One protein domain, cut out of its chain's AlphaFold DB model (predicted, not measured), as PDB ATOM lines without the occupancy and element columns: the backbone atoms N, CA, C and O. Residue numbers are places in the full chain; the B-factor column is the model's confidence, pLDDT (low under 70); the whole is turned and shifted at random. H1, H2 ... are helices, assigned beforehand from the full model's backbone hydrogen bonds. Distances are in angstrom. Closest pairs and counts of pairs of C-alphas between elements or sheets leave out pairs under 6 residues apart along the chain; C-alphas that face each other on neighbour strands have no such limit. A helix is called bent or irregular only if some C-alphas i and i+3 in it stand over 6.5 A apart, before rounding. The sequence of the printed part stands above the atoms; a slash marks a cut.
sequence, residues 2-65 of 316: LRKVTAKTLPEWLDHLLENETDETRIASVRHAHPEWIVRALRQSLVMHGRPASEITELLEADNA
ATOM      1  N   LEU A   2     159.683 208.271 255.211       55.69
ATOM      2  CA  LEU A   2     160.772 208.759 256.087       55.69
ATOM      3  C   LEU A   2     161.775 207.691 256.588       55.69
ATOM      4  O   LEU A   2     162.960 207.980 256.665       55.69
ATOM      5  N   ARG A   3     161.348 206.439 256.836       56.91
ATOM      6  CA  ARG A   3     162.246 205.337 257.265       56.91
ATOM      7  C   ARG A   3     163.351 204.975 256.262       56.91
ATOM      8  O   ARG A   3     164.349 204.398 256.667       56.91
ATOM      9  N   LYS A   4     163.165 205.261 254.966       66.31
ATOM     10  CA  LYS A   4     164.194 204.995 253.946       66.31
ATOM     11  C   LYS A   4     165.249 206.096 253.906       66.31
ATOM     12  O   LYS A   4     166.391 205.791 253.621       66.31
ATOM     13  N   VAL A   5     164.892 207.341 254.227       64.81
ATOM     14  CA  VAL A   5     165.809 208.492 254.147       64.81
ATOM     15  C   VAL A   5     166.912 208.402 255.207       64.81
ATOM     16  O   VAL A   5     168.061 208.696 254.912       64.81
ATOM     17  N   THR A   6     166.603 207.897 256.404       77.75
ATOM     18  CA  THR A   6     167.582 207.698 257.490       77.75
ATOM     19  C   THR A   6     168.400 206.406 257.363       77.75
ATOM     20  O   THR A   6     169.130 206.066 258.286       77.75
ATOM     21  N   ALA A   7     168.231 205.636 256.280       83.81
ATOM     22  CA  ALA A   7     168.881 204.331 256.128       83.81
ATOM     23  C   ALA A   7     170.370 204.425 255.761       83.81
ATOM     24  O   ALA A   7     171.082 203.434 255.894       83.81
ATOM     25  N   LYS A   8     170.818 205.589 255.286       88.06
ATOM     26  CA  LYS A   8     172.206 205.896 254.947       88.06
ATOM     27  C   LYS A   8     172.563 207.276 255.492       88.06
ATOM     28  O   LYS A   8     171.695 208.144 255.623       88.06
ATOM     29  N   THR A   9     173.834 207.471 255.800       91.56
ATOM     30  CA  THR A   9     174.426 208.783 256.070       91.56
ATOM     31  C   THR A   9     174.385 209.660 254.813       91.56
ATOM     32  O   THR A   9     174.182 209.171 253.699       91.56
ATOM     33  N   LEU A  10     174.566 210.976 254.969       88.88
ATOM     34  CA  LEU A  10     174.617 211.890 253.822       88.88
ATOM     35  C   LEU A  10     175.718 211.501 252.810       88.88
ATOM     36  O   LEU A  10     175.379 211.411 251.632       88.88
ATOM     37  N   PRO A  11     176.974 211.202 253.210       91.62
ATOM     38  CA  PRO A  11     178.004 210.757 252.267       91.62
ATOM     39  C   PRO A  11     177.592 209.519 251.462       91.62
ATOM     40  O   PRO A  11     177.674 209.525 250.241       91.62
ATOM     41  N   GLU A  12     177.033 208.501 252.121       92.88
ATOM     42  CA  GLU A  12     176.572 207.274 251.458       92.88
ATOM     43  C   GLU A  12     175.403 207.518 250.488       92.88
ATOM     44  O   GLU A  12     175.255 206.812 249.485       92.88
ATOM     45  N   TRP A  13     174.540 208.496 250.780       93.06
ATOM     46  CA  TRP A  13     173.502 208.927 249.846       93.06
ATOM     47  C   TRP A  13     174.081 209.665 248.647       93.06
ATOM     48  O   TRP A  13     173.668 209.385 247.524       93.06
ATOM     49  N   LEU A  14     175.022 210.580 248.873       93.50
ATOM     50  CA  LEU A  14     175.691 211.320 247.806       93.50
ATOM     51  C   LEU A  14     176.443 210.374 246.868       93.50
ATOM     52  O   LEU A  14     176.279 210.474 245.656       93.50
ATOM     53  N   ASP A  15     177.188 209.415 247.414       93.44
ATOM     54  CA  ASP A  15     177.922 208.432 246.615       93.44
ATOM     55  C   ASP A  15     176.972 207.547 245.805       93.44
ATOM     56  O   ASP A  15     177.218 207.295 244.631       93.44
ATOM     57  N   HIS A  16     175.830 207.154 246.377       92.81
ATOM     58  CA  HIS A  16     174.818 206.402 245.637       92.81
ATOM     59  C   HIS A  16     174.145 207.223 244.524       92.81
ATOM     60  O   HIS A  16     173.876 206.696 243.449       92.81
ATOM     61  N   LEU A  17     173.864 208.508 244.763       92.38
ATOM     62  CA  LEU A  17     173.290 209.401 243.749       92.38
ATOM     63  C   LEU A  17     174.258 209.676 242.589       92.38
ATOM     64  O   LEU A  17     173.806 210.017 241.498       92.38
ATOM     65  N   LEU A  18     175.563 209.542 242.832       95.00
ATOM     66  CA  LEU A  18     176.631 209.916 241.905       95.00
ATOM     67  C   LEU A  18     177.421 208.721 241.356       95.00
ATOM     68  O   LEU A  18     178.359 208.930 240.596       95.00
ATOM     69  N   GLU A  19     177.037 207.486 241.689       94.19
ATOM     70  CA  GLU A  19     177.776 206.248 241.377       94.19
ATOM     71  C   GLU A  19     178.144 206.098 239.890       94.19
ATOM     72  O   GLU A  19     179.207 205.578 239.566       94.19
ATOM     73  N   ASN A  20     177.287 206.589 238.989       94.56
ATOM     74  CA  ASN A  20     177.485 206.529 237.536       94.56
ATOM     75  C   ASN A  20     177.560 207.918 236.882       94.56
ATOM     76  O   ASN A  20     177.419 208.030 235.664       94.56
ATOM     77  N   GLU A  21     177.709 208.981 237.675       96.31
ATOM     78  CA  GLU A  21     177.795 210.340 237.151       96.31
ATOM     79  C   GLU A  21     179.245 210.681 236.790       96.31
ATOM     80  O   GLU A  21     180.155 210.465 237.588       96.31
ATOM     81  N   THR A  22     179.457 211.232 235.595       94.88
ATOM     82  CA  THR A  22     180.784 211.636 235.097       94.88
ATOM     83  C   THR A  22     180.879 213.131 234.810       94.88
ATOM     84  O   THR A  22     181.984 213.641 234.633       94.88
ATOM     85  N   ASP A  23     179.754 213.850 234.740       95.56
ATOM     86  CA  ASP A  23     179.769 215.305 234.598       95.56
ATOM     87  C   ASP A  23     180.213 215.949 235.919       95.56
ATOM     88  O   ASP A  23     179.450 216.046 236.883       95.56
ATOM     89  N   GLU A  24     181.452 216.443 235.954       94.25
ATOM     90  CA  GLU A  24     182.037 217.130 237.109       94.25
ATOM     91  C   GLU A  24     181.185 218.298 237.622       94.25
ATOM     92  O   GLU A  24     181.187 218.592 238.818       94.25
ATOM     93  N   THR A  25     180.459 218.997 236.744       96.19
ATOM     94  CA  THR A  25     179.548 220.066 237.164       96.19
ATOM     95  C   THR A  25     178.370 219.496 237.941       96.19
ATOM     96  O   THR A  25     178.002 220.053 238.977       96.19
ATOM     97  N   ARG A  26     177.787 218.392 237.474       96.62
ATOM     98  CA  ARG A  26     176.670 217.739 238.157       96.62
ATOM     99  C   ARG A  26     177.105 217.086 239.465       96.62
ATOM    100  O   ARG A  26     176.410 217.230 240.469       96.62
ATOM    101  N   ILE A  27     178.287 216.468 239.487       96.56
ATOM    102  CA  ILE A  27     178.909 215.945 240.711       96.56
ATOM    103  C   ILE A  27     179.047 217.064 241.746       96.56
ATOM    104  O   ILE A  27     178.534 216.934 242.858       96.56
ATOM    105  N   ALA A  28     179.677 218.185 241.382       96.62
ATOM    106  CA  ALA A  28     179.858 219.317 242.287       96.62
ATOM    107  C   ALA A  28     178.516 219.928 242.730       96.62
ATOM    108  O   ALA A  28     178.328 220.239 243.906       96.62
ATOM    109  N   SER A  29     177.556 220.036 241.807       97.06
ATOM    110  CA  SER A  29     176.212 220.548 242.080       97.06
ATOM    111  C   SER A  29     175.504 219.755 243.178       97.06
ATOM    112  O   SER A  29     174.972 220.339 244.126       97.06
ATOM    113  N   VAL A  30     175.538 218.424 243.083       96.62
ATOM    114  CA  VAL A  30     174.894 217.527 244.047       96.62
ATOM    115  C   VAL A  30     175.681 217.461 245.357       96.62
ATOM    116  O   VAL A  30     175.071 217.546 246.421       96.62
ATOM    117  N   ARG A  31     177.020 217.354 245.311       96.19
ATOM    118  CA  ARG A  31     177.855 217.240 246.524       96.19
ATOM    119  C   ARG A  31     177.843 218.501 247.383       96.19
ATOM    120  O   ARG A  31     177.809 218.385 248.604       96.19
ATOM    121  N   HIS A  32     177.836 219.680 246.764       95.81
ATOM    122  CA  HIS A  32     177.910 220.959 247.478       95.81
ATOM    123  C   HIS A  32     176.573 221.716 247.516       95.81
ATOM    124  O   HIS A  32     176.489 222.787 248.107       95.81
ATOM    125  N   ALA A  33     175.496 221.150 246.967       95.62
ATOM    126  CA  ALA A  33     174.164 221.757 246.965       95.62
ATOM    127  C   ALA A  33     174.126 223.152 246.307       95.62
ATOM    128  O   ALA A  33     173.523 224.092 246.834       95.62
ATOM    129  N   HIS A  34     174.733 223.272 245.126       97.19
ATOM    130  CA  HIS A  34     174.662 224.457 244.265       97.19
ATOM    131  C   HIS A  34     174.020 224.072 242.936       97.19
ATOM    132  O   HIS A  34     174.418 223.063 242.367       97.19
ATOM    133  N   PRO A  35     173.061 224.831 242.382       96.94
ATOM    134  CA  PRO A  35     172.572 224.577 241.030       96.94
ATOM    135  C   PRO A  35     173.715 224.520 240.016       96.94
ATOM    136  O   PRO A  35     174.643 225.326 240.080       96.94
ATOM    137  N   GLU A  36     173.620 223.624 239.035       97.25
ATOM    138  CA  GLU A  36     174.676 223.441 238.032       97.25
ATOM    139  C   GLU A  36     175.079 224.744 237.326       97.25
ATOM    140  O   GLU A  36     176.247 224.946 237.005       97.25
ATOM    141  N   TRP A  37     174.129 225.656 237.087       95.81
ATOM    142  CA  TRP A  37     174.434 226.943 236.463       95.81
ATOM    143  C   TRP A  37     175.317 227.831 237.355       95.81
ATOM    144  O   TRP A  37     176.197 228.504 236.830       95.81
ATOM    145  N   ILE A  38     175.141 227.785 238.684       96.75
ATOM    146  CA  ILE A  38     176.001 228.498 239.643       96.75
ATOM    147  C   ILE A  38     177.389 227.868 239.661       96.75
ATOM    148  O   ILE A  38     178.380 228.587 239.631       96.75
ATOM    149  N   VAL A  39     177.476 226.535 239.631       97.44
ATOM    150  CA  VAL A  39     178.766 225.833 239.539       97.44
ATOM    151  C   VAL A  39     179.525 226.257 238.275       97.44
ATOM    152  O   VAL A  39     180.711 226.575 238.349       97.44
ATOM    153  N   ARG A  40     178.849 226.319 237.118       96.12
ATOM    154  CA  ARG A  40     179.447 226.798 235.856       96.12
ATOM    155  C   ARG A  40     179.878 228.264 235.951       96.12
ATOM    156  O   ARG A  40     181.003 228.578 235.575       96.12
ATOM    157  N   ALA A  41     179.018 229.128 236.491       95.44
ATOM    158  CA  ALA A  41     179.285 230.553 236.690       95.44
ATOM    159  C   ALA A  41     180.525 230.795 237.569       95.44
ATOM    160  O   ALA A  41     181.427 231.528 237.180       95.44
ATOM    161  N   LEU A  42     180.608 230.129 238.721       96.19
ATOM    162  CA  LEU A  42     181.733 230.252 239.646       96.19
ATOM    163  C   LEU A  42     183.033 229.662 239.078       96.19
ATOM    164  O   LEU A  42     184.102 230.247 239.246       96.19
ATOM    165  N   ARG A  43     182.953 228.546 238.342       95.81
ATOM    166  CA  ARG A  43     184.111 227.978 237.634       95.81
ATOM    167  C   ARG A  43     184.635 228.933 236.561       95.81
ATOM    168  O   ARG A  43     185.844 229.090 236.423       95.81
ATOM    169  N   GLN A  44     183.737 229.590 235.826       93.94
ATOM    170  CA  GLN A  44     184.109 230.631 234.871       93.94
ATOM    171  C   GLN A  44     184.756 231.829 235.576       93.94
ATOM    172  O   GLN A  44     185.765 232.330 235.084       93.94
ATOM    173  N   SER A  45     184.227 232.262 236.727       94.06
ATOM    174  CA  SER A  45     184.847 233.320 237.529       94.06
ATOM    175  C   SER A  45     186.284 232.985 237.909       94.06
ATOM    176  O   SER A  45     187.151 233.820 237.689       94.06
ATOM    177  N   LEU A  46     186.557 231.774 238.412       93.88
ATOM    178  CA  LEU A  46     187.923 231.356 238.758       93.88
ATOM    179  C   LEU A  46     188.883 231.573 237.583       93.88
ATOM    180  O   LEU A  46     189.856 232.309 237.719       93.88
ATOM    181  N   VAL A  47     188.554 231.021 236.411       93.75
ATOM    182  CA  VAL A  47     189.411 231.106 235.216       93.75
ATOM    183  C   VAL A  47     189.625 232.550 234.766       93.75
ATOM    184  O   VAL A  47     190.742 232.929 234.424       93.75
ATOM    185  N   MET A  48     188.569 233.365 234.769       89.94
ATOM    186  CA  MET A  48     188.659 234.767 234.347       89.94
ATOM    187  C   MET A  48     189.453 235.638 235.327       89.94
ATOM    188  O   MET A  48     190.010 236.644 234.907       89.94
ATOM    189  N   HIS A  49     189.556 235.226 236.593       86.00
ATOM    190  CA  HIS A  49     190.394 235.865 237.614       86.00
ATOM    191  C   HIS A  49     191.774 235.198 237.755       86.00
ATOM    192  O   HIS A  49     192.429 235.331 238.785       86.00
ATOM    193  N   GLY A  50     192.216 234.445 236.739       89.19
ATOM    194  CA  GLY A  50     193.544 233.825 236.704       89.19
ATOM    195  C   GLY A  50     193.715 232.611 237.622       89.19
ATOM    196  O   GLY A  50     194.836 232.141 237.808       89.19
ATOM    197  N   ARG A  51     192.625 232.079 238.187       91.56
ATOM    198  CA  ARG A  51     192.637 230.899 239.059       91.56
ATOM    199  C   ARG A  51     192.250 229.625 238.300       91.56
ATOM    200  O   ARG A  51     191.411 229.663 237.396       91.56
ATOM    201  N   PRO A  52     192.839 228.467 238.629       94.06
ATOM    202  CA  PRO A  52     192.519 227.221 237.951       94.06
ATOM    203  C   PRO A  52     191.088 226.758 238.259       94.06
ATOM    204  O   PRO A  52     190.633 226.749 239.399       94.06
ATOM    205  N   ALA A  53     190.385 226.281 237.227       94.50
ATOM    206  CA  ALA A  53     189.020 225.757 237.343       94.50
ATOM    207  C   ALA A  53     188.878 224.586 238.340       94.50
ATOM    208  O   ALA A  53     187.771 224.316 238.808       94.50
ATOM    209  N   SER A  54     189.979 223.894 238.653       93.31
ATOM    210  CA  SER A  54     190.034 222.785 239.611       93.31
ATOM    211  C   SER A  54     189.744 223.206 241.053       93.31
ATOM    212  O   SER A  54     189.326 222.375 241.848       93.31
ATOM    213  N   GLU A  55     189.891 224.488 241.391       95.56
ATOM    214  CA  GLU A  55     189.568 225.022 242.724       95.56
ATOM    215  C   GLU A  55     188.063 225.178 242.973       95.56
ATOM    216  O   GLU A  55     187.642 225.637 244.034       95.56
ATOM    217  N   ILE A  56     187.222 224.796 242.007       96.69
ATOM    218  CA  ILE A  56     185.769 224.870 242.150       96.69
ATOM    219  C   ILE A  56     185.275 224.160 243.417       96.69
ATOM    220  O   ILE A  56     184.370 224.666 244.067       96.69
ATOM    221  N   THR A  57     185.877 223.036 243.807       95.62
ATOM    222  CA  THR A  57     185.503 222.320 245.036       95.62
ATOM    223  C   THR A  57     185.746 223.178 246.277       95.62
ATOM    224  O   THR A  57     184.813 223.407 247.043       95.62
ATOM    225  N   GLU A  58     186.954 223.731 246.434       96.38
ATOM    226  CA  GLU A  58     187.322 224.589 247.571       96.38
ATOM    227  C   GLU A  58     186.439 225.842 247.644       96.38
ATOM    228  O   GLU A  58     185.991 226.246 248.717       96.38
ATOM    229  N   LEU A  59     186.122 226.434 246.488       96.00
ATOM    230  CA  LEU A  59     185.237 227.591 246.400       96.00
ATOM    231  C   LEU A  59     183.808 227.265 246.872       96.00
ATOM    232  O   LEU A  59     183.214 228.040 247.623       96.00
ATOM    233  N   LEU A  60     183.244 226.131 246.443       97.00
ATOM    234  CA  LEU A  60     181.898 225.709 246.848       97.00
ATOM    235  C   LEU A  60     181.844 225.304 248.328       97.00
ATOM    236  O   LEU A  60     180.830 225.523 248.992       97.00
ATOM    237  N   GLU A  61     182.927 224.739 248.863       96.25
ATOM    238  CA  GLU A  61     183.080 224.470 250.295       96.25
ATOM    239  C   GLU A  61     183.131 225.766 251.108       96.25
ATOM    240  O   GLU A  61     182.393 225.899 252.088       96.25
ATOM    241  N   ALA A  62     183.910 226.757 250.666       94.50
ATOM    242  CA  ALA A  62     183.959 228.078 251.289       94.50
ATOM    243  C   ALA A  62     182.595 228.793 251.259       94.50
ATOM    244  O   ALA A  62     182.226 229.469 252.224       94.50
ATOM    245  N   ASP A  63     181.816 228.613 250.187       94.94
ATOM    246  CA  ASP A  63     180.461 229.159 250.067       94.94
ATOM    247  C   ASP A  63     179.399 228.392 250.888       94.94
ATOM    248  O   ASP A  63     178.300 228.890 251.136       94.94
ATOM    249  N   ASN A  64     179.712 227.185 251.358       95.44
ATOM    250  CA  ASN A  64     178.872 226.447 252.306       95.44
ATOM    251  C   ASN A  64     179.305 226.625 253.764       95.44
ATOM    252  O   ASN A  64     178.532 226.301 254.669       95.44
ATOM    253  N   ALA A  65     180.513 227.133 254.007       94.12
ATOM    254  CA  ALA A  65     180.988 227.419 255.348       94.12
ATOM    255  C   ALA A  65     180.102 228.477 256.024       94.12
ATOM    256  O   ALA A  65     179.678 229.459 255.407       94.12
TER     257      ALA A  65
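Overview. This is residues 2 to 65 of the 316 residues of the protein "Putative methyltransferase Rv1407/MT1451" of Arthrobacter sp. Hiyo8 (UniProt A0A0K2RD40). A loose cluster of three helices, with H3 and H5 side by side and the longest helix, H4, set steeply to both, is drawn out at one end by H2 and the little H1. H2 folds back beside H3 with few contacts, and H1 touches no helix at the far end. The printed part has 64 residues with five named helices, H1 to H5 in chain order, and no named strand; the class is all helix. The whole is loose, with a radius of gyration of the C-alphas of 13.6 A, and elongated, 46 by 26 by 16 A.

Arrangement. Start with H4, residues 36 to 48. It touches H5, residues 53 to 64, closest at C-alphas 43 and 53, 5.4 A, opposite ways at a steep tilt of 59 degrees. With residues 36 to 40 alone H4 touches H3, residues 24 to 32, closest at C-alphas 29 and 36, 5.2 A; the steep tilt of 69 degrees, opposite ways, is only just short of about perpendicular. H3 touches H5 at C-alphas 32 and 60, their closest, 6.2 A, the same way at a shallow tilt of 18 degrees. H2, residues 10 to 18, forms a helical hairpin with H3: they only just touch, with 3 pairs of C-alphas within 8 A, closest at 14 and 31, 6.4 A, opposite ways at 21 degrees, a shallow tilt. The packing is part aligned, part crossed, two of four tilts being shallow. H1, residues 2 to 5, is apart from H2. Each O i to N i+4 pair is within hydrogen-bond range in H2, H3 and H4, and 6 of 8 in H5; H1 is too short for one.

Along the chain. Find C-alpha 36 at (174.676, 223.441, 238.032); H4 runs 18.4 A from there. H5 spans 18.1 A to C-alpha 64 at (178.872, 226.447, 252.306) and is irregular: C-alphas 54 and 57 are 7.1 A apart. H2 spans 12.2 A, H3 11.8 A, and H1 5.4 A from C-alpha 2 at (160.772, 208.759, 256.087).

Size, cuts and confidence. Look to the C-alphas of Arg 3 and Gly 50, the two farthest apart, at 47.1 A. The printed part has no cut, and its four links between helices are tight. In the B-factor column the mean pLDDT of the printed part is 92.0; residues 2 to 5 are under 70.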